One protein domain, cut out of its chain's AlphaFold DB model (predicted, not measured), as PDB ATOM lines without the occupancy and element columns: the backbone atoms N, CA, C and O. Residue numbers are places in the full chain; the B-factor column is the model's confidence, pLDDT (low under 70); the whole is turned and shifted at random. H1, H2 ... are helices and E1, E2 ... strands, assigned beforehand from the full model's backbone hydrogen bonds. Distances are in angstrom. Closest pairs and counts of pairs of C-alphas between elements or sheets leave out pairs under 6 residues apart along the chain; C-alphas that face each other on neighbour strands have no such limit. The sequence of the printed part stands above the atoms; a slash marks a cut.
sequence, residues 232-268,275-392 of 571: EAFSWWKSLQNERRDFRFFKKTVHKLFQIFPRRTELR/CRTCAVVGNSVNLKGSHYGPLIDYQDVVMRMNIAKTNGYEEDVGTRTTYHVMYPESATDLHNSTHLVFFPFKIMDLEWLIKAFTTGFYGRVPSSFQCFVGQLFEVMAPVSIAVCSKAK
ATOM      1  N   GLU A 232      28.789 -40.812  38.586       87.50
ATOM      2  CA  GLU A 232      28.006 -39.661  38.120       87.50
ATOM      3  C   GLU A 232      27.744 -39.715  36.606       87.50
ATOM      4  O   GLU A 232      26.601 -39.586  36.166       87.50
ATOM      5  N   ALA A 233      28.785 -39.948  35.798       85.75
ATOM      6  CA  ALA A 233      28.664 -40.054  34.344       85.75
ATOM      7  C   ALA A 233      27.890 -41.315  33.929       85.75
ATOM      8  O   ALA A 233      27.111 -41.277  32.973       85.75
ATOM      9  N   PHE A 234      28.036 -42.413  34.680       89.00
ATOM     10  CA  PHE A 234      27.172 -43.586  34.547       89.00
ATOM     11  C   PHE A 234      25.711 -43.265  34.890       89.00
ATOM     12  O   PHE A 234      24.825 -43.653  34.136       89.00
ATOM     13  N   SER A 235      25.446 -42.548  35.986       87.38
ATOM     14  CA  SER A 235      24.091 -42.160  36.407       87.38
ATOM     15  C   SER A 235      23.407 -41.264  35.368       87.38
ATOM     16  O   SER A 235      22.257 -41.505  34.993       87.38
ATOM     17  N   TRP A 236      24.146 -40.301  34.804       89.12
ATOM     18  CA  TRP A 236      23.681 -39.502  33.671       89.12
ATOM     19  C   TRP A 236      23.347 -40.382  32.455       89.12
ATOM     20  O   TRP A 236      22.233 -40.315  31.937       89.12
ATOM     21  N   TRP A 237      24.263 -41.256  32.029       87.69
ATOM     22  CA  TRP A 237      24.068 -42.120  30.856       87.69
ATOM     23  C   TRP A 237      22.898 -43.099  31.042       87.69
ATOM     24  O   TRP A 237      22.070 -43.265  30.149       87.69
ATOM     25  N   LYS A 238      22.758 -43.663  32.248       86.38
ATOM     26  CA  LYS A 238      21.645 -44.524  32.673       86.38
ATOM     27  C   LYS A 238      20.277 -43.853  32.476       86.38
ATOM     28  O   LYS A 238      19.309 -44.532  32.129       86.38
ATOM     29  N   SER A 239      20.194 -42.531  32.653       85.12
ATOM     30  CA  SER A 239      18.941 -41.778  32.494       85.12
ATOM     31  C   SER A 239      18.422 -41.738  31.047       85.12
ATOM     32  O   SER A 239      17.206 -41.748  30.851       85.12
ATOM     33  N   LEU A 240      19.309 -41.785  30.039       79.06
ATOM     34  CA  LEU A 240      18.978 -41.585  28.616       79.06
ATOM     35  C   LEU A 240      17.845 -42.488  28.114       79.06
ATOM     36  O   LEU A 240      16.948 -42.036  27.402       79.06
ATOM     37  N   GLN A 241      17.887 -43.770  28.487       80.56
ATOM     38  CA  GLN A 241      16.890 -44.774  28.102       80.56
ATOM     39  C   GLN A 241      16.267 -45.481  29.323       80.56
ATOM     40  O   GLN A 241      15.749 -46.587  29.195       80.56
ATOM     41  N   ASN A 242      16.283 -44.830  30.497       83.38
ATOM     42  CA  ASN A 242      15.745 -45.359  31.762       83.38
ATOM     43  C   ASN A 242      16.262 -46.778  32.089       83.38
ATOM     44  O   ASN A 242      15.503 -47.686  32.443       83.38
ATOM     45  N   GLU A 243      17.573 -46.976  31.926       85.88
ATOM     46  CA  GLU A 243      18.247 -48.211  32.322       85.88
ATOM     47  C   GLU A 243      18.069 -48.403  33.837       85.88
ATOM     48  O   GLU A 243      18.150 -47.456  34.617       85.88
ATOM     49  N   ARG A 244      17.799 -49.635  34.279       88.88
ATOM     50  CA  ARG A 244      17.476 -49.927  35.688       88.88
ATOM     51  C   ARG A 244      18.677 -50.455  36.464       88.88
ATOM     52  O   ARG A 244      18.793 -50.186  37.660       88.88
ATOM     53  N   ARG A 245      19.577 -51.170  35.785       93.00
ATOM     54  CA  ARG A 245      20.714 -51.893  36.377       93.00
ATOM     55  C   ARG A 245      21.746 -50.959  37.019       93.00
ATOM     56  O   ARG A 245      21.747 -49.747  36.792       93.00
ATOM     57  N   ASP A 246      22.579 -51.509  37.894       94.25
ATOM     58  CA  ASP A 246      23.544 -50.747  38.688       94.25
ATOM     59  C   ASP A 246      24.902 -50.580  37.982       94.25
ATOM     60  O   ASP A 246      25.192 -51.186  36.944       94.25
ATOM     61  N   PHE A 247      25.756 -49.739  38.565       92.56
ATOM     62  CA  PHE A 247      27.080 -49.458  38.018       92.56
ATOM     63  C   PHE A 247      28.001 -50.691  38.064       92.56
ATOM     64  O   PHE A 247      28.846 -50.897  37.189       92.56
ATOM     65  N   ARG A 248      27.784 -51.583  39.039       93.88
ATOM     66  CA  ARG A 248      28.479 -52.871  39.163       93.88
ATOM     67  C   ARG A 248      28.142 -53.814  38.004       93.88
ATOM     68  O   ARG A 248      29.039 -54.495  37.507       93.88
ATOM     69  N   PHE A 249      26.888 -53.853  37.550       94.44
ATOM     70  CA  PHE A 249      26.482 -54.584  36.351       94.44
ATOM     71  C   PHE A 249      27.134 -53.972  35.104       94.44
ATOM     72  O   PHE A 249      27.711 -54.713  34.312       94.44
ATOM     73  N   PHE A 250      27.141 -52.640  34.965       91.44
ATOM     74  CA  PHE A 250      27.841 -51.961  33.866       91.44
ATOM     75  C   PHE A 250      29.331 -52.334  33.803       91.44
ATOM     76  O   PHE A 250      29.777 -52.829  32.767       91.44
ATOM     77  N   LYS A 251      30.090 -52.203  34.907       91.94
ATOM     78  CA  LYS A 251      31.517 -52.586  34.926       91.94
ATOM     79  C   LYS A 251      31.719 -54.074  34.590       91.94
ATOM     80  O   LYS A 251      32.655 -54.408  33.868       91.94
ATOM     81  N   LYS A 252      30.818 -54.974  35.017       92.88
ATOM     82  CA  LYS A 252      30.842 -56.399  34.615       92.88
ATOM     83  C   LYS A 252      30.584 -56.612  33.118       92.88
ATOM     84  O   LYS A 252      31.234 -57.468  32.521       92.88
ATOM     85  N   THR A 253      29.669 -55.866  32.501       91.88
ATOM     86  CA  THR A 253      29.395 -55.966  31.056       91.88
ATOM     87  C   THR A 253      30.554 -55.410  30.229       91.88
ATOM     88  O   THR A 253      30.990 -56.071  29.291       91.88
ATOM     89  N   VAL A 254      31.126 -54.266  30.617       89.19
ATOM     90  CA  VAL A 254      32.324 -53.699  29.972       89.19
ATOM     91  C   VAL A 254      33.545 -54.617  30.134       89.19
ATOM     92  O   VAL A 254      34.316 -54.788  29.194       89.19
ATOM     93  N   HIS A 255      33.696 -55.301  31.272       89.00
ATOM     94  CA  HIS A 255      34.744 -56.313  31.425       89.00
ATOM     95  C   HIS A 255      34.569 -57.486  30.443       89.00
ATOM     96  O   HIS A 255      35.545 -57.911  29.832       89.00
ATOM     97  N   LYS A 256      33.341 -57.993  30.250       89.88
ATOM     98  CA  LYS A 256      33.053 -59.041  29.248       89.88
ATOM     99  C   LYS A 256      33.323 -58.573  27.817       89.88
ATOM    100  O   LYS A 256      33.850 -59.338  27.016       89.88
ATOM    101  N   LEU A 257      32.996 -57.318  27.513       87.88
ATOM    102  CA  LEU A 257      33.239 -56.683  26.218       87.88
ATOM    103  C   LEU A 257      34.729 -56.795  25.826       87.88
ATOM    104  O   LEU A 257      35.062 -57.391  24.804       87.88
ATOM    105  N   PHE A 258      35.636 -56.356  26.704       85.81
ATOM    106  CA  PHE A 258      37.093 -56.426  26.496       85.81
ATOM    107  C   PHE A 258      37.734 -57.799  26.803       85.81
ATOM    108  O   PHE A 258      38.957 -57.898  26.946       85.81
ATOM    109  N   GLN A 259      36.932 -58.867  26.896       86.38
ATOM    110  CA  GLN A 259      37.402 -60.258  26.780       86.38
ATOM    111  C   GLN A 259      37.250 -60.805  25.351       86.38
ATOM    112  O   GLN A 259      37.985 -61.714  24.979       86.38
ATOM    113  N   ILE A 260      36.324 -60.253  24.560       82.06
ATOM    114  CA  ILE A 260      36.060 -60.640  23.161       82.06
ATOM    115  C   ILE A 260      36.848 -59.740  22.197       82.06
ATOM    116  O   ILE A 260      37.225 -60.151  21.102       82.06
ATOM    117  N   PHE A 261      37.104 -58.503  22.620       76.50
ATOM    118  CA  PHE A 261      37.547 -57.408  21.767       76.50
ATOM    119  C   PHE A 261      38.945 -56.880  22.144       76.50
ATOM    120  O   PHE A 261      39.298 -56.913  23.330       76.50
ATOM    121  N   PRO A 262      39.762 -56.385  21.184       69.75
ATOM    122  CA  PRO A 262      41.124 -55.936  21.461       69.75
ATOM    123  C   PRO A 262      41.162 -54.845  22.530       69.75
ATOM    124  O   PRO A 262      40.452 -53.845  22.458       69.75
ATOM    125  N   ARG A 263      42.043 -55.013  23.523       61.44
ATOM    126  CA  ARG A 263      42.160 -54.080  24.659       61.44
ATOM    127  C   ARG A 263      42.586 -52.667  24.254       61.44
ATOM    128  O   ARG A 263      42.372 -51.736  25.021       61.44
ATOM    129  N   ARG A 264      43.196 -52.499  23.079       57.69
ATOM    130  CA  ARG A 264      43.509 -51.195  22.493       57.69
ATOM    131  C   ARG A 264      42.870 -51.114  21.116       57.69
ATOM    132  O   ARG A 264      43.268 -51.841  20.213       57.69
ATOM    133  N   THR A 265      41.922 -50.201  20.962       57.62
ATOM    134  CA  THR A 265      41.554 -49.653  19.660       57.62
ATOM    135  C   THR A 265      42.689 -48.738  19.218       57.62
ATOM    136  O   THR A 265      42.880 -47.666  19.797       57.62
ATOM    137  N   GLU A 266      43.460 -49.141  18.210       53.59
ATOM    138  CA  GLU A 266      44.412 -48.241  17.552       53.59
ATOM    139  C   GLU A 266      43.668 -47.274  16.622       53.59
ATOM    140  O   GLU A 266      43.859 -47.270  15.407       53.59
ATOM    141  N   LEU A 267      42.844 -46.410  17.234       56.28
ATOM    142  CA  LEU A 267      42.444 -45.127  16.663       56.28
ATOM    143  C   LEU A 267      43.733 -44.463  16.185       56.28
ATOM    144  O   LEU A 267      44.540 -44.022  17.010       56.28
ATOM    145  N   ARG A 268      43.967 -44.475  14.866       55.22
ATOM    146  CA  ARG A 268      45.263 -44.152  14.256       55.22
ATOM    147  C   ARG A 268      45.668 -42.738  14.658       55.22
ATOM    148  O   ARG A 268      45.220 -41.775  14.022       55.22
ATOM    149  N   CYS A 275      48.313 -33.750   7.660       84.81
ATOM    150  CA  CYS A 275      46.908 -33.398   7.481       84.81
ATOM    151  C   CYS A 275      46.060 -34.676   7.500       84.81
ATOM    152  O   CYS A 275      46.535 -35.753   7.135       84.81
ATOM    153  N   ARG A 276      44.813 -34.555   7.956       86.44
ATOM    154  CA  ARG A 276      43.795 -35.597   7.844       86.44
ATOM    155  C   ARG A 276      42.463 -34.928   7.559       86.44
ATOM    156  O   ARG A 276      41.992 -34.128   8.362       86.44
ATOM    157  N   THR A 277      41.877 -35.286   6.433       90.56
ATOM    158  CA  THR A 277      40.605 -34.768   5.941       90.56
ATOM    159  C   THR A 277      39.472 -35.759   6.219       90.56
ATOM    160  O   THR A 277      39.667 -36.977   6.179       90.56
ATOM    161  N   CYS A 278      38.286 -35.247   6.552       92.00
ATOM    162  CA  CYS A 278      37.155 -36.059   7.000       92.00
ATOM    163  C   CYS A 278      35.844 -35.590   6.356       92.00
ATOM    164  O   CYS A 278      35.395 -34.479   6.632       92.00
ATOM    165  N   ALA A 279      35.180 -36.457   5.589       96.88
ATOM    166  CA  ALA A 279      33.766 -36.292   5.259       96.88
ATOM    167  C   ALA A 279      32.908 -36.926   6.362       96.88
ATOM    168  O   ALA A 279      33.111 -38.088   6.714       96.88
ATOM    169  N   VAL A 280      31.918 -36.191   6.875       96.56
ATOM    170  CA  VAL A 280      30.885 -36.724   7.778       96.56
ATOM    171  C   VAL A 280      29.544 -36.627   7.061       96.56
ATOM    172  O   VAL A 280      28.999 -35.538   6.895       96.56
ATOM    173  N   VAL A 281      29.031 -37.766   6.598       96.81
ATOM    174  CA  VAL A 281      27.856 -37.838   5.723       96.81
ATOM    175  C   VAL A 281      26.626 -38.222   6.545       96.81
ATOM    176  O   VAL A 281      26.515 -39.344   7.045       96.81
ATOM    177  N   GLY A 282      25.708 -37.268   6.704       92.44
ATOM    178  CA  GLY A 282      24.392 -37.490   7.307       92.44
ATOM    179  C   GLY A 282      23.367 -38.048   6.311       92.44
ATOM    180  O   GLY A 282      23.604 -38.095   5.110       92.44
ATOM    181  N   ASN A 283      22.188 -38.423   6.810       92.81
ATOM    182  CA  ASN A 283      21.119 -39.061   6.023       92.81
ATOM    183  C   ASN A 283      20.033 -38.075   5.545       92.81
ATOM    184  O   ASN A 283      18.848 -38.406   5.541       92.81
ATOM    185  N   SER A 284      20.414 -36.840   5.215       91.94
ATOM    186  CA  SER A 284      19.466 -35.802   4.794       91.94
ATOM    187  C   SER A 284      19.148 -35.898   3.299       91.94
ATOM    188  O   SER A 284      20.018 -36.180   2.477       91.94
ATOM    189  N   VAL A 285      17.895 -35.609   2.937       93.25
ATOM    190  CA  VAL A 285      17.418 -35.624   1.541       93.25
ATOM    191  C   VAL A 285      18.060 -34.506   0.704       93.25
ATOM    192  O   VAL A 285      18.083 -34.610  -0.518       93.25
ATOM    193  N   ASN A 286      18.650 -33.480   1.332       94.38
ATOM    194  CA  ASN A 286      19.366 -32.404   0.632       94.38
ATOM    195  C   ASN A 286      20.643 -32.859  -0.103       94.38
ATOM    196  O   ASN A 286      21.187 -32.084  -0.884       94.38
ATOM    197  N   LEU A 287      21.111 -34.091   0.123       94.94
ATOM    198  CA  LEU A 287      22.183 -34.697  -0.667       94.94
ATOM    199  C   LEU A 287      21.702 -35.186  -2.042       94.94
ATOM    200  O   LEU A 287      22.537 -35.416  -2.908       94.94
ATOM    201  N   LYS A 288      20.393 -35.354  -2.269       94.50
ATOM    202  CA  LYS A 288      19.869 -35.906  -3.525       94.50
ATOM    203  C   LYS A 288      19.945 -34.882  -4.667       94.50
ATOM    204  O   LYS A 288      19.290 -33.845  -4.589       94.50
ATOM    205  N   GLY A 289      20.651 -35.209  -5.747       96.25
ATOM    206  CA  GLY A 289      20.968 -34.280  -6.837       96.25
ATOM    207  C   GLY A 289      22.007 -33.222  -6.448       96.25
ATOM    208  O   GLY A 289      21.985 -32.117  -6.985       96.25
ATOM    209  N   SER A 290      22.878 -33.528  -5.483       97.62
ATOM    210  CA  SER A 290      23.988 -32.659  -5.068       97.62
ATOM    211  C   SER A 290      25.290 -32.953  -5.811       97.62
ATOM    212  O   SER A 290      26.152 -32.079  -5.886       97.62
ATOM    213  N   HIS A 291      25.437 -34.165  -6.362       97.94
ATOM    214  CA  HIS A 291      26.644 -34.630  -7.055       97.94
ATOM    215  C   HIS A 291      27.934 -34.533  -6.197       97.94
ATOM    216  O   HIS A 291      29.046 -34.447  -6.724       97.94
ATOM    217  N   TYR A 292      27.815 -34.539  -4.858       98.50
ATOM    218  CA  TYR A 292      28.953 -34.419  -3.933       98.50
ATOM    219  C   TYR A 292      29.784 -35.705  -3.780       98.50
ATOM    220  O   TYR A 292      30.837 -35.669  -3.138       98.50
ATOM    221  N   GLY A 293      29.368 -36.831  -4.363       98.31
ATOM    222  CA  GLY A 293      30.005 -38.136  -4.187       98.31
ATOM    223  C   GLY A 293      31.515 -38.158  -4.455       98.31
ATOM    224  O   GLY A 293      32.253 -38.624  -3.585       98.31
ATOM    225  N   PRO A 294      32.019 -37.584  -5.566       98.19
ATOM    226  CA  PRO A 294      33.458 -37.489  -5.829       98.19
ATOM    227  C   PRO A 294      34.231 -36.647  -4.802       98.19
ATOM    228  O   PRO A 294      35.385 -36.949  -4.510       98.19
ATOM    229  N   LEU A 295      33.610 -35.610  -4.225       97.81
ATOM    230  CA  LEU A 295      34.223 -34.768  -3.190       97.81
ATOM    231  C   LEU A 295      34.241 -35.472  -1.823       97.81
ATOM    232  O   LEU A 295      35.209 -35.342  -1.075       97.81
ATOM    233  N   ILE A 296      33.201 -36.249  -1.513       98.38
ATOM    234  CA  ILE A 296      33.140 -37.115  -0.328       98.38
ATOM    235  C   ILE A 296      34.211 -38.211  -0.424       98.38
ATOM    236  O   ILE A 296      35.005 -38.384   0.499       98.38
ATOM    237  N   ASP A 297      34.291 -38.896  -1.566       97.56
ATOM    238  CA  ASP A 297      35.250 -39.977  -1.809       97.56
ATOM    239  C   ASP A 297      36.700 -39.492  -1.993       97.56
ATOM    240  O   ASP A 297      37.611 -40.321  -2.004       97.56
ATOM    241  N   TYR A 298      36.951 -38.181  -2.078       96.62
ATOM    242  CA  TYR A 298      38.303 -37.606  -2.081       96.62
ATOM    243  C   TYR A 298      38.959 -37.583  -0.686       96.62
ATOM    244  O   TYR A 298      40.183 -37.628  -0.587       96.62
ATOM    245  N   GLN A 299      38.179 -37.536   0.400       95.06
ATOM    246  CA  GLN A 299      38.718 -37.335   1.755       95.06
ATOM    247  C   GLN A 299      39.503 -38.561   2.271       95.06
ATOM    248  O   GLN A 299      39.219 -39.703   1.897       95.06
ATOM    249  N   ASP A 300      40.453 -38.369   3.193       91.19
ATOM    250  CA  ASP A 300      41.187 -39.479   3.829       91.19
ATOM    251  C   ASP A 300      40.224 -40.441   4.539       91.19
ATOM    252  O   ASP A 300      40.346 -41.666   4.435       91.19
ATOM    253  N   VAL A 301      39.251 -39.864   5.251       92.25
ATOM    254  CA  VAL A 301      38.275 -40.560   6.084       92.25
ATOM    255  C   VAL A 301      36.855 -40.189   5.658       92.25
ATOM    256  O   VAL A 301      36.494 -39.016   5.653       92.25
ATOM    257  N   VAL A 302      36.017 -41.191   5.386       95.94
ATOM    258  CA  VAL A 302      34.568 -41.005   5.209       95.94
ATOM    259  C   VAL A 302      33.827 -41.659   6.371       95.94
ATOM    260  O   VAL A 302      33.993 -42.853   6.624       95.94
ATOM    261  N   MET A 303      33.017 -40.876   7.082       95.12
ATOM    262  CA  MET A 303      32.175 -41.317   8.192       95.12
ATOM    263  C   MET A 303      30.702 -41.299   7.775       95.12
ATOM    264  O   MET A 303      30.202 -40.266   7.330       95.12
ATOM    265  N   ARG A 304      30.001 -42.423   7.946       95.88
ATOM    266  CA  ARG A 304      28.547 -42.560   7.721       95.88
ATOM    267  C   ARG A 304      27.848 -43.006   9.006       95.88
ATOM    268  O   ARG A 304      28.519 -43.352   9.978       95.88
ATOM    269  N   MET A 305      26.515 -42.966   9.045       91.50
ATOM    270  CA  MET A 305      25.749 -43.258  10.266       91.50
ATOM    271  C   MET A 305      24.381 -43.897  10.007       91.50
ATOM    272  O   MET A 305      23.722 -43.586   9.016       91.50
ATOM    273  N   ASN A 306      23.912 -44.725  10.942       87.56
ATOM    274  CA  ASN A 306      22.620 -45.420  10.915       87.56
ATOM    275  C   ASN A 306      22.445 -46.236   9.610       87.56
ATOM    276  O   ASN A 306      23.407 -46.780   9.078       87.56
ATOM    277  N   ILE A 307      21.229 -46.316   9.060       86.50
ATOM    278  CA  ILE A 307      20.917 -47.074   7.835       86.50
ATOM    279  C   ILE A 307      21.191 -46.213   6.578       86.50
ATOM    280  O   ILE A 307      20.309 -45.998   5.743       86.50
ATOM    281  N   ALA A 308      22.402 -45.653   6.478       87.44
ATOM    282  CA  ALA A 308      22.832 -44.852   5.329       87.44
ATOM    283  C   ALA A 308      22.888 -45.705   4.052       87.44
ATOM    284  O   ALA A 308      23.487 -46.780   4.047       87.44
ATOM    285  N   LYS A 309      22.296 -45.216   2.955       87.12
ATOM    286  CA  LYS A 309      22.319 -45.891   1.648       87.12
ATOM    287  C   LYS A 309      23.288 -45.198   0.697       87.12
ATOM    288  O   LYS A 309      23.092 -44.035   0.372       87.12
ATOM    289  N   THR A 310      24.288 -45.939   0.231       92.81
ATOM    290  CA  THR A 310      25.173 -45.554  -0.883       92.81
ATOM    291  C   THR A 310      24.642 -46.052  -2.225       92.81
ATOM    292  O   THR A 310      24.689 -45.326  -3.210       92.81
ATOM    293  N   ASN A 311      24.107 -47.277  -2.259       92.50
ATOM    294  CA  ASN A 311      23.755 -47.957  -3.505       92.50
ATOM    295  C   ASN A 311      22.562 -47.283  -4.202       92.50
ATOM    296  O   ASN A 311      21.483 -47.184  -3.608       92.50
ATOM    297  N   GLY A 312      22.746 -46.863  -5.454       95.38
ATOM    298  CA  GLY A 312      21.783 -46.056  -6.214       95.38
ATOM    299  C   GLY A 312      21.806 -44.554  -5.889       95.38
ATOM    300  O   GLY A 312      20.887 -43.841  -6.290       95.38
ATOM    301  N   TYR A 313      22.817 -44.089  -5.149       97.06
ATOM    302  CA  TYR A 313      23.043 -42.695  -4.739       97.06
ATOM    303  C   TYR A 313      24.538 -42.311  -4.794       97.06
ATOM    304  O   TYR A 313      24.944 -41.298  -4.232       97.06
ATOM    305  N   GLU A 314      25.380 -43.118  -5.441       98.19
ATOM    306  CA  GLU A 314      26.846 -43.031  -5.401       98.19
ATOM    307  C   GLU A 314      27.377 -41.685  -5.918       98.19
ATOM    308  O   GLU A 314      28.349 -41.154  -5.386       98.19
ATOM    309  N   GLU A 315      26.709 -41.109  -6.919       98.19
ATOM    310  CA  GLU A 315      27.010 -39.785  -7.472       98.19
ATOM    311  C   GLU A 315      26.788 -38.655  -6.449       98.19
ATOM    312  O   GLU A 315      27.558 -37.699  -6.394       98.19
ATOM    313  N   ASP A 316      25.780 -38.798  -5.589       98.06
ATOM    314  CA  ASP A 316      25.405 -37.827  -4.561       98.06
ATOM    315  C   ASP A 316      26.208 -37.991  -3.268       98.06
ATOM    316  O   ASP A 316      26.685 -37.012  -2.696       98.06
ATOM    317  N   VAL A 317      26.342 -39.230  -2.779       97.50
ATOM    318  CA  VAL A 317      26.855 -39.512  -1.427       97.50
ATOM    319  C   VAL A 317      28.197 -40.236  -1.403       97.50
ATOM    320  O   VAL A 317      28.754 -40.418  -0.319       97.50
ATOM    321  N   GLY A 318      28.731 -40.654  -2.550       97.56
ATOM    322  CA  GLY A 318      29.996 -41.383  -2.662       97.56
ATOM    323  C   GLY A 318      29.877 -42.876  -2.343       97.56
ATOM    324  O   GLY A 318      28.875 -43.357  -1.811       97.56
ATOM    325  N   THR A 319      30.937 -43.612  -2.658       96.06
ATOM    326  CA  THR A 319      31.063 -45.069  -2.511       96.06
ATOM    327  C   THR A 319      31.861 -45.483  -1.276       96.06
ATOM    328  O   THR A 319      31.648 -46.567  -0.729       96.06
ATOM    329  N   ARG A 320      32.794 -44.644  -0.806       94.81
ATOM    330  CA  ARG A 320      33.726 -44.997   0.273       94.81
ATOM    331  C   ARG A 320      33.062 -44.861   1.639       94.81
ATOM    332  O   ARG A 320      32.314 -43.921   1.898       94.81
ATOM    333  N   THR A 321      33.397 -45.773   2.548       94.00
ATOM    334  CA  THR A 321      33.048 -45.688   3.973       94.00
ATOM    335  C   THR A 321      34.235 -46.195   4.780       94.00
ATOM    336  O   THR A 321      34.621 -47.354   4.657       94.00
ATOM    337  N   THR A 322      34.867 -45.316   5.557       91.00
ATOM    338  CA  THR A 322      36.004 -45.663   6.423       91.00
ATOM    339  C   THR A 322      35.514 -46.054   7.809       91.00
ATOM    340  O   THR A 322      35.926 -47.088   8.322       91.00
ATOM    341  N   TYR A 323      34.603 -45.262   8.381       89.75
ATOM    342  CA  TYR A 323      33.938 -45.547   9.652       89.75
ATOM    343  C   TYR A 323      32.420 -45.475   9.477       89.75
ATOM    344  O   TYR A 323      31.914 -44.614   8.752       89.75
ATOM    345  N   HIS A 324      31.689 -46.340  10.174       90.12
ATOM    346  CA  HIS A 324      30.229 -46.344  10.170       90.12
ATOM    347  C   HIS A 324      29.680 -46.372  11.593       90.12
ATOM    348  O   HIS A 324      29.925 -47.307  12.355       90.12
ATOM    349  N   VAL A 325      28.938 -45.328  11.946       89.38
ATOM    350  CA  VAL A 325      28.321 -45.141  13.259       89.38
ATOM    351  C   VAL A 325      26.991 -45.886  13.324       89.38
ATOM    352  O   VAL A 325      26.097 -45.611  12.525       89.38
ATOM    353  N   MET A 326      26.811 -46.791  14.287       84.75
ATOM    354  CA  MET A 326      25.507 -47.428  14.518       84.75
ATOM    355  C   MET A 326      25.279 -47.871  15.969       84.75
ATOM    356  O   MET A 326      26.190 -47.923  16.794       84.75
ATOM    357  N   TYR A 327      24.023 -48.197  16.255       85.56
ATOM    358  CA  TYR A 327      23.506 -48.770  17.500       85.56
ATOM    359  C   TYR A 327      22.514 -49.898  17.137       85.56
ATOM    360  O   TYR A 327      22.129 -49.988  15.969       85.56
ATOM    361  N   PRO A 328      22.094 -50.786  18.062       83.94
ATOM    362  CA  PRO A 328      21.348 -52.002  17.708       83.94
ATOM    363  C   PRO A 328      20.088 -51.762  16.867       83.94
ATOM    364  O   PRO A 328      19.816 -52.502  15.926       83.94
ATOM    365  N   GLU A 329      19.330 -50.711  17.179       82.44
ATOM    366  CA  GLU A 329      18.093 -50.348  16.481       82.44
ATOM    367  C   GLU A 329      18.313 -49.634  15.129       82.44
ATOM    368  O   GLU A 329      17.347 -49.407  14.401       82.44
ATOM    369  N   SER A 330      19.560 -49.302  14.769       79.75
ATOM    370  CA  SER A 330      19.954 -48.702  13.482       79.75
ATOM    371  C   SER A 330      20.981 -49.534  12.701       79.75
ATOM    372  O   SER A 330      21.573 -49.038  11.740       79.75
ATOM    373  N   ALA A 331      21.201 -50.783  13.119       79.94
ATOM    374  CA  ALA A 331      22.235 -51.651  12.576       79.94
ATOM    375  C   ALA A 331      21.968 -52.099  11.126       79.94
ATOM    376  O   ALA A 331      20.827 -52.293  10.708       79.94
ATOM    377  N   THR A 332      23.055 -52.297  10.381       82.31
ATOM    378  CA  THR A 332      23.090 -52.783   8.993       82.31
ATOM    379  C   THR A 332      24.349 -53.632   8.794       82.31
ATOM    380  O   THR A 332      25.326 -53.438   9.519       82.31
ATOM    381  N   ASP A 333      24.356 -54.547   7.820       79.25
ATOM    382  CA  ASP A 333      25.601 -55.187   7.373       79.25
ATOM    383  C   ASP A 333      26.584 -54.112   6.859       79.25
ATOM    384  O   ASP A 333      26.176 -53.146   6.204       79.25
ATOM    385  N   LEU A 334      27.875 -54.286   7.159       81.19
ATOM    386  CA  LEU A 334      28.959 -53.370   6.788       81.19
ATOM    387  C   LEU A 334      29.979 -54.072   5.882       81.19
ATOM    388  O   LEU A 334      30.216 -55.274   6.000       81.19
ATOM    389  N   HIS A 335      30.626 -53.314   4.995       81.62
ATOM    390  CA  HIS A 335      31.700 -53.850   4.158       81.62
ATOM    391  C   HIS A 335      32.952 -54.164   4.995       81.62
ATOM    392  O   HIS A 335      33.287 -53.420   5.913       81.62
ATOM    393  N   ASN A 336      33.706 -55.208   4.637       76.50
ATOM    394  CA  ASN A 336      34.870 -55.682   5.409       76.50
ATOM    395  C   ASN A 336      35.994 -54.638   5.588       76.50
ATOM    396  O   ASN A 336      36.827 -54.786   6.476       76.50
ATOM    397  N   SER A 337      36.028 -53.585   4.763       78.44
ATOM    398  CA  SER A 337      36.968 -52.458   4.887       78.44
ATOM    399  C   SER A 337      36.470 -51.308   5.777       78.44
ATOM    400  O   SER A 337      37.143 -50.284   5.867       78.44
ATOM    401  N   THR A 338      35.268 -51.416   6.345       85.12
ATOM    402  CA  THR A 338      34.616 -50.363   7.134       85.12
ATOM    403  C   THR A 338      34.779 -50.642   8.623       85.12
ATOM    404  O   THR A 338      34.489 -51.740   9.092       85.12
ATOM    405  N   HIS A 339      35.213 -49.632   9.372       85.00
ATOM    406  CA  HIS A 339      35.334 -49.695  10.820       85.00
ATOM    407  C   HIS A 339      33.981 -49.395  11.481       85.00
ATOM    408  O   HIS A 339      33.393 -48.337  11.254       85.00
ATOM    409  N   LEU A 340      33.482 -50.291  12.331       85.94
ATOM    410  CA  LEU A 340      32.267 -50.046  13.115       85.94
ATOM    411  C   LEU A 340      32.565 -49.088  14.278       85.94
ATOM    412  O   LEU A 340      33.389 -49.406  15.124       85.94
ATOM    413  N   VAL A 341      31.851 -47.967  14.383       88.31
ATOM    414  CA  VAL A 341      31.857 -47.104  15.579       88.31
ATOM    415  C   VAL A 341      30.526 -47.271  16.312       88.31
ATOM    416  O   VAL A 341      29.495 -46.719  15.928       88.31
ATOM    417  N   PHE A 342      30.526 -48.079  17.365       87.19
ATOM    418  CA  PHE A 342      29.315 -48.466  18.080       87.19
ATOM    419  C   PHE A 342      28.936 -47.450  19.168       87.19
ATOM    420  O   PHE A 342      29.765 -47.089  20.006       87.19
ATOM    421  N   PHE A 343      27.674 -47.016  19.185       89.00
ATOM    422  CA  PHE A 343      27.130 -46.061  20.159       89.00
ATOM    423  C   PHE A 343      26.210 -46.770  21.172       89.00
ATOM    424  O   PHE A 343      25.044 -47.023  20.865       89.00
ATOM    425  N   PRO A 344      26.689 -47.096  22.389       88.12
ATOM    426  CA  PRO A 344      25.849 -47.678  23.431       88.12
ATOM    427  C   PRO A 344      25.076 -46.591  24.197       88.12
ATOM    428  O   PRO A 344      25.670 -45.727  24.840       88.12
ATOM    429  N   PHE A 345      23.745 -46.665  24.195       85.06
ATOM    430  CA  PHE A 345      22.834 -45.786  24.946       85.06
ATOM    431  C   PHE A 345      22.236 -46.458  26.197       85.06
ATOM    432  O   PHE A 345      21.671 -45.782  27.056       85.06
ATOM    433  N   LYS A 346      22.347 -47.787  26.300       88.44
ATOM    434  CA  LYS A 346      21.920 -48.631  27.433       88.44
ATOM    435  C   LYS A 346      22.824 -49.861  27.546       88.44
ATOM    436  O   LYS A 346      23.499 -50.238  26.589       88.44
ATOM    437  N   ILE A 347      22.827 -50.555  28.692       89.62
ATOM    438  CA  ILE A 347      23.710 -51.732  28.878       89.62
ATOM    439  C   ILE A 347      23.307 -52.877  27.935       89.62
ATOM    440  O   ILE A 347      24.154 -53.661  27.512       89.62
ATOM    441  N   MET A 348      22.030 -52.922  27.536       88.81
ATOM    442  CA  MET A 348      21.523 -53.885  26.556       88.81
ATOM    443  C   MET A 348      22.213 -53.772  25.186       88.81
ATOM    444  O   MET A 348      22.298 -54.775  24.485       88.81
ATOM    445  N   ASP A 349      22.767 -52.610  24.830       89.38
ATOM    446  CA  ASP A 349      23.478 -52.419  23.560       89.38
ATOM    447  C   ASP A 349      24.863 -53.080  23.603       89.38
ATOM    448  O   ASP A 349      25.279 -53.746  22.657       89.38
ATOM    449  N   LEU A 350      25.548 -52.979  24.746       90.06
ATOM    450  CA  LEU A 350      26.803 -53.694  24.993       90.06
ATOM    451  C   LEU A 350      26.573 -55.214  25.012       90.06
ATOM    452  O   LEU A 350      27.374 -55.975  24.475       90.06
ATOM    453  N   GLU A 351      25.458 -55.669  25.590       89.00
ATOM    454  CA  GLU A 351      25.059 -57.082  25.573       89.00
ATOM    455  C   GLU A 351      24.640 -57.569  24.177       89.00
ATOM    456  O   GLU A 351      24.872 -58.731  23.848       89.00
ATOM    457  N   TRP A 352      24.040 -56.704  23.352       86.75
ATOM    458  CA  TRP A 352      23.738 -56.979  21.944       86.75
ATOM    459  C   TRP A 352      25.029 -57.176  21.145       86.75
ATOM    460  O   TRP A 352      25.161 -58.186  20.456       86.75
ATOM    461  N   LEU A 353      26.011 -56.284  21.319       84.38
ATOM    462  CA  LEU A 353      27.304 -56.372  20.635       84.38
ATOM    463  C   LEU A 353      28.088 -57.625  21.067       84.38
ATOM    464  O   LEU A 353      28.624 -58.341  20.225       84.38
ATOM    465  N   ILE A 354      28.072 -57.958  22.364       85.94
ATOM    466  CA  ILE A 354      28.634 -59.216  22.886       85.94
ATOM    467  C   ILE A 354      27.983 -60.436  22.216       85.94
ATOM    468  O   ILE A 354      28.697 -61.342  21.790       85.94
ATOM    469  N   LYS A 355      26.649 -60.477  22.093       82.69
ATOM    470  CA  LYS A 355      25.926 -61.600  21.461       82.69
ATOM    471  C   LYS A 355      26.238 -61.723  19.970       82.69
ATOM    472  O   LYS A 355      26.529 -62.829  19.518       82.69
ATOM    473  N   ALA A 356      26.234 -60.607  19.237       79.25
ATOM    474  CA  ALA A 356      26.519 -60.564  17.801       79.25
ATOM    475  C   ALA A 356      27.870 -61.213  17.446       79.25
ATOM    476  O   ALA A 356      27.957 -61.946  16.467       79.25
ATOM    477  N   PHE A 357      28.892 -61.000  18.283       74.00
ATOM    478  CA  PHE A 357      30.258 -61.493  18.071       74.00
ATOM    479  C   PHE A 357      30.605 -62.796  18.820       74.00
ATOM    480  O   PHE A 357      31.756 -63.224  18.775       74.00
ATOM    481  N   THR A 358      29.655 -63.445  19.512       75.38
ATOM    482  CA  THR A 358      29.922 -64.712  20.234       75.38
ATOM    483  C   THR A 358      28.928 -65.824  19.920       75.38
ATOM    484  O   THR A 358      29.320 -66.875  19.427       75.38
ATOM    485  N   THR A 359      27.644 -65.618  20.211       66.06
ATOM    486  CA  THR A 359      26.599 -66.636  20.032       66.06
ATOM    487  C   THR A 359      25.842 -66.489  18.720       66.06
ATOM    488  O   THR A 359      25.164 -67.425  18.309       66.06
ATOM    489  N   GLY A 360      25.893 -65.305  18.105       59.56
ATOM    490  CA  GLY A 360      24.907 -64.877  17.120       59.56
ATOM    491  C   GLY A 360      23.527 -64.639  17.752       59.56
ATOM    492  O   GLY A 360      23.343 -64.739  18.972       59.56
ATOM    493  N   PHE A 361      22.546 -64.323  16.904       54.88
ATOM    494  CA  PHE A 361      21.146 -64.139  17.291       54.88
ATOM    495  C   PHE A 361      20.315 -65.361  16.881       54.88
ATOM    496  O   PHE A 361      19.943 -65.507  15.720       54.88
ATOM    497  N   TYR A 362      20.001 -66.238  17.835       34.16
ATOM    498  CA  TYR A 362      19.128 -67.391  17.591       34.16
ATOM    499  C   TYR A 362      17.658 -66.955  17.473       34.16
ATOM    500  O   TYR A 362      17.040 -66.546  18.455       34.16
ATOM    501  N   GLY A 363      17.104 -67.043  16.263       35.47
ATOM    502  CA  GLY A 363      15.722 -66.689  15.922       35.47
ATOM    503  C   GLY A 363      15.568 -66.419  14.421       35.47
ATOM    504  O   GLY A 363      16.530 -66.561  13.667       35.47
ATOM    505  N   ARG A 364      14.378 -65.997  13.962       28.69
ATOM    506  CA  ARG A 364      14.221 -65.436  12.604       28.69
ATOM    507  C   ARG A 364      14.889 -64.059  12.546       28.69
ATOM    508  O   ARG A 364      14.255 -63.045  12.834       28.69
ATOM    509  N   VAL A 365      16.166 -64.031  12.186       34.94
ATOM    510  CA  VAL A 365      16.878 -62.794  11.854       34.94
ATOM    511  C   VAL A 365      16.427 -62.333  10.456       34.94
ATOM    512  O   VAL A 365      16.320 -63.179   9.565       34.94
ATOM    513  N   PRO A 366      16.147 -61.037  10.222       31.92
ATOM    514  CA  PRO A 366      16.032 -60.501   8.866       31.92
ATOM    515  C   PRO A 366      17.320 -60.757   8.071       31.92
ATOM    516  O   PRO A 366      18.396 -60.840   8.659       31.92
ATOM    517  N   SER A 367      17.224 -60.842   6.743       27.56
ATOM    518  CA  SER A 367      18.295 -61.286   5.828       27.56
ATOM    519  C   SER A 367      19.516 -60.348   5.695       27.56
ATOM    520  O   SER A 367      20.199 -60.387   4.679       27.56
ATOM    521  N   SER A 368      19.754 -59.473   6.674       34.53
ATOM    522  CA  SER A 368      20.666 -58.319   6.635       34.53
ATOM    523  C   SER A 368      21.552 -58.229   7.891       34.53
ATOM    524  O   SER A 368      21.668 -57.163   8.501       34.53
ATOM    525  N   PHE A 369      22.056 -59.379   8.350       41.97
ATOM    526  CA  PHE A 369      22.827 -59.528   9.593       41.97
ATOM    527  C   PHE A 369      23.883 -60.649   9.507       41.97
ATOM    528  O   PHE A 369      24.197 -61.289  10.516       41.97
ATOM    529  N   GLN A 370      24.389 -60.959   8.308       31.45
ATOM    530  CA  GLN A 370      25.164 -62.185   8.053       31.45
ATOM    531  C   GLN A 370      26.639 -61.957   7.664       31.45
ATOM    532  O   GLN A 370      27.279 -62.874   7.150       31.45
ATOM    533  N   CYS A 371      27.229 -60.795   7.983       31.36
ATOM    534  CA  CYS A 371      28.695 -60.643   8.022       31.36
ATOM    535  C   CYS A 371      29.205 -59.614   9.055       31.36
ATOM    536  O   CYS A 371      29.327 -58.430   8.762       31.36
ATOM    537  N   PHE A 372      29.600 -60.095  10.243       34.41
ATOM    538  CA  PHE A 372      30.362 -59.314  11.243       34.41
ATOM    539  C   PHE A 372      31.737 -59.913  11.601       34.41
ATOM    540  O   PHE A 372      32.537 -59.284  12.292       34.41
ATOM    541  N   VAL A 373      32.057 -61.121  11.122       30.75
ATOM    542  CA  VAL A 373      33.317 -61.810  11.447       30.75
ATOM    543  C   VAL A 373      34.465 -61.247  10.601       30.75
ATOM    544  O   VAL A 373      34.648 -61.649   9.457       30.75
ATOM    545  N   GLY A 374      35.247 -60.330  11.179       29.80
ATOM    546  CA  GLY A 374      36.491 -59.810  10.587       29.80
ATOM    547  C   GLY A 374      36.632 -58.284  10.552       29.80
ATOM    548  O   GLY A 374      37.696 -57.793  10.181       29.80
ATOM    549  N   GLN A 375      35.603 -57.528  10.941       40.06
ATOM    550  CA  GLN A 375      35.653 -56.061  10.967       40.06
ATOM    551  C   GLN A 375      36.495 -55.531  12.139       40.06
ATOM    552  O   GLN A 375      36.467 -56.076  13.244       40.06
ATOM    553  N   LEU A 376      37.197 -54.419  11.908       43.09
ATOM    554  CA  LEU A 376      37.731 -53.569  12.974       43.09
ATOM    555  C   LEU A 376      36.594 -52.703  13.534       43.09
ATOM    556  O   LEU A 376      35.706 -52.277  12.797       43.09
ATOM    557  N   PHE A 377      36.597 -52.445  14.838       46.41
ATOM    558  CA  PHE A 377      35.510 -51.729  15.499       46.41
ATOM    559  C   PHE A 377      36.003 -50.960  16.728       46.41
ATOM    560  O   PHE A 377      37.056 -51.243  17.303       46.41
ATOM    561  N   GLU A 378      35.187 -50.002  17.141       52.31
ATOM    562  CA  GLU A 378      35.390 -49.079  18.245       52.31
ATOM    563  C   GLU A 378      34.049 -48.908  18.977       52.31
ATOM    564  O   GLU A 378      32.983 -49.006  18.369       52.31
ATOM    565  N   VAL A 379      34.071 -48.670  20.288       51.03
ATOM    566  CA  VAL A 379      32.857 -48.470  21.102       51.03
ATOM    567  C   VAL A 379      32.964 -47.113  21.778       51.03
ATOM    568  O   VAL A 379      33.937 -46.874  22.480       51.03
ATOM    569  N   MET A 380      32.001 -46.213  21.596       45.31
ATOM    570  CA  MET A 380      32.086 -44.866  22.177       45.31
ATOM    571  C   MET A 380      31.977 -44.881  23.706       45.31
ATOM    572  O   MET A 380      31.175 -45.616  24.287       45.31
ATOM    573  N   ALA A 381      32.765 -44.032  24.369       37.12
ATOM    574  CA  ALA A 381      32.708 -43.867  25.816       37.12
ATOM    575  C   ALA A 381      31.450 -43.070  26.238       37.12
ATOM    576  O   ALA A 381      31.153 -42.036  25.632       37.12
ATOM    577  N   PRO A 382      30.731 -43.465  27.311       34.84
ATOM    578  CA  PRO A 382      29.551 -42.733  27.790       34.84
ATOM    579  C   PRO A 382      29.784 -41.249  28.118       34.84
ATOM    580  O   PRO A 382      28.879 -40.437  27.935       34.84
ATOM    581  N   VAL A 383      30.999 -40.872  28.545       31.30
ATOM    582  CA  VAL A 383      31.385 -39.465  28.784       31.30
ATOM    583  C   VAL A 383      31.319 -38.645  27.493       31.30
ATOM    584  O   VAL A 383      30.821 -37.524  27.496       31.30
ATOM    585  N   SER A 384      31.760 -39.213  26.372       33.78
ATOM    586  CA  SER A 384      31.758 -38.564  25.058       33.78
ATOM    587  C   SER A 384      30.330 -38.289  24.576       33.78
ATOM    588  O   SER A 384      30.040 -37.209  24.069       33.78
ATOM    589  N   ILE A 385      29.409 -39.225  24.837       36.19
ATOM    590  CA  ILE A 385      27.968 -39.052  24.594       36.19
ATOM    591  C   ILE A 385      27.394 -37.942  25.503       36.19
ATOM    592  O   ILE A 385      26.561 -37.146  25.062       36.19
ATOM    593  N   ALA A 386      27.877 -37.825  26.747       27.56
ATOM    594  CA  ALA A 386      27.481 -36.761  27.677       27.56
ATOM    595  C   ALA A 386      27.920 -35.364  27.218       27.56
ATOM    596  O   ALA A 386      27.127 -34.425  27.296       27.56
ATOM    597  N   VAL A 387      29.143 -35.224  26.693       29.09
ATOM    598  CA  VAL A 387      29.658 -33.953  26.149       29.09
ATOM    599  C   VAL A 387      28.798 -33.464  24.980       29.09
ATOM    600  O   VAL A 387      28.464 -32.281  24.933       29.09
ATOM    601  N   CYS A 388      28.355 -34.360  24.090       29.39
ATOM    602  CA  CYS A 388      27.429 -34.009  23.007       29.39
ATOM    603  C   CYS A 388      26.059 -33.522  23.515       29.39
ATOM    604  O   CYS A 388      25.469 -32.630  22.908       29.39
ATOM    605  N   SER A 389      25.551 -34.076  24.621       27.70
ATOM    606  CA  SER A 389      24.237 -33.706  25.169       27.70
ATOM    607  C   SER A 389      24.262 -32.413  25.997       27.70
ATOM    608  O   SER A 389      23.339 -31.603  25.912       27.70
ATOM    609  N   LYS A 390      25.342 -32.158  26.752       26.12
ATOM    610  CA  LYS A 390      25.459 -30.986  27.647       26.12
ATOM    611  C   LYS A 390      25.522 -29.629  26.934       26.12
ATOM    612  O   LYS A 390      25.434 -28.595  27.589       26.12
ATOM    613  N   ALA A 391      25.626 -29.614  25.605       28.28
ATOM    614  CA  ALA A 391      25.485 -28.405  24.793       28.28
ATOM    615  C   ALA A 391      24.061 -27.802  24.814       28.28
ATOM    616  O   ALA A 391      23.869 -26.700  24.304       28.28
ATOM    617  N   LYS A 392      23.077 -28.516  25.382       29.75
ATOM    618  CA  LYS A 392      21.654 -28.146  25.408       29.75
ATOM    619  C   LYS A 392      21.237 -27.265  26.597       29.75
ATOM    620  O   LYS A 392      20.221 -26.585  26.502       29.75
TER     621      LYS A 392
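AT A GLANCE: This is residues 232 to 268 and 275 to 392 of the 571 residues of an uncharacterized protein of Gambusia affinis (UniProt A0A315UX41). A twisted sheet of five short strands runs through the middle of the domain, with the small helices H3 and H4 near its E1 side and H5 near E4 and E5 at the other. H2 lies side by side with H5, farther from the sheet; H1 and H6 meet as a corner near their first residues, and residues 387 to 392 of H6 stick out. The printed part has 155 residues, with the order H1 H2 E1 H3 E2 H4 E3 E4 H5 E5 H6; the sheet runs E1 E2 E3 E4 E5, all parallel. The class is mixed, helices and strands, with under half of the residues in named elements. The whole is compact, with a radius of gyration of the C-alphas of 17.0 A and spans of 49 by 40 by 30 A.

IN THESE COORDINATES: The sheet holds E1, residues 278 to 280, E2, residues 301 to 305 and 13.5 A long, E3, residues 323 to 326, E4, residues 339 to 342, and E5, residues 377 to 379. The helices are H1, residues 232 to 239, from C-alpha 232 at (28.006, -39.661, 38.120), H2, residues 247 to 260 and 20.6 A long, H3, residues 293 to 296, H4, residues 314 to 317, H5, residues 347 to 356 and 14.4 A long, and H6, residues 382 to 392 and 16.8 A long, ending at C-alpha 392 at (21.654, -28.146, 25.408).

HOW THE PARTS SIT: The sheet is twisted, its C-alphas up to 4.4 A off the best plane. E2 is staggered, pairing with E1 over residues 301 to 303 (N 303 and O 279, 2.8 A) and with E3 over residues 303 to 305 (N 325 and O 304, 2.8 A). E3 and E4 have N 324 and O 339 at 2.8 A; E4 and E5 have N 342 and O 378 at 2.8 A. Three strand-helix-strand units, parallel neighbour strands with a helix between, have right-handed crossovers: E1, H3, E2; E2, H4, E3; and E4, H5, E5. H3 only grazes the sheet with residues 295 to 296, and touches H4, the closest C-alphas being those of Gly 293 and Val 317, 4.4 A apart. H5 only just is on the sheet, with 5 pairs of C-alphas within 10 A, and only grazes it with residues 349 to 353. H5 touches H2 at a shallow tilt of 20 degrees, the same way, closest at the C-alphas of Leu 257 and Ile 354, 6.2 A. H1 touches H6, about perpendicular at 74 degrees, closest at the C-alphas of Ala 233 and Val 383, 6.2 A. Every O i to N i+4 pair is within hydrogen-bond range in H1 and H5, 9 of 10 in H2 and 5 of 7 in H6; H3 and H4 are too short for such a pair.

THE WHOLE: The C-alphas farthest apart, of Arg 248 and Gly 289, are 50.2 A apart. Residues 269 to 274 are not printed, and C-alphas 268 and 275 are 12.8 A apart across the cut. The links E1 to H3, E3 to E4 and H5 to E5 are long. Mean pLDDT of the printed part is 76.6; residues 262 to 268 and 359 to 392 are under 70.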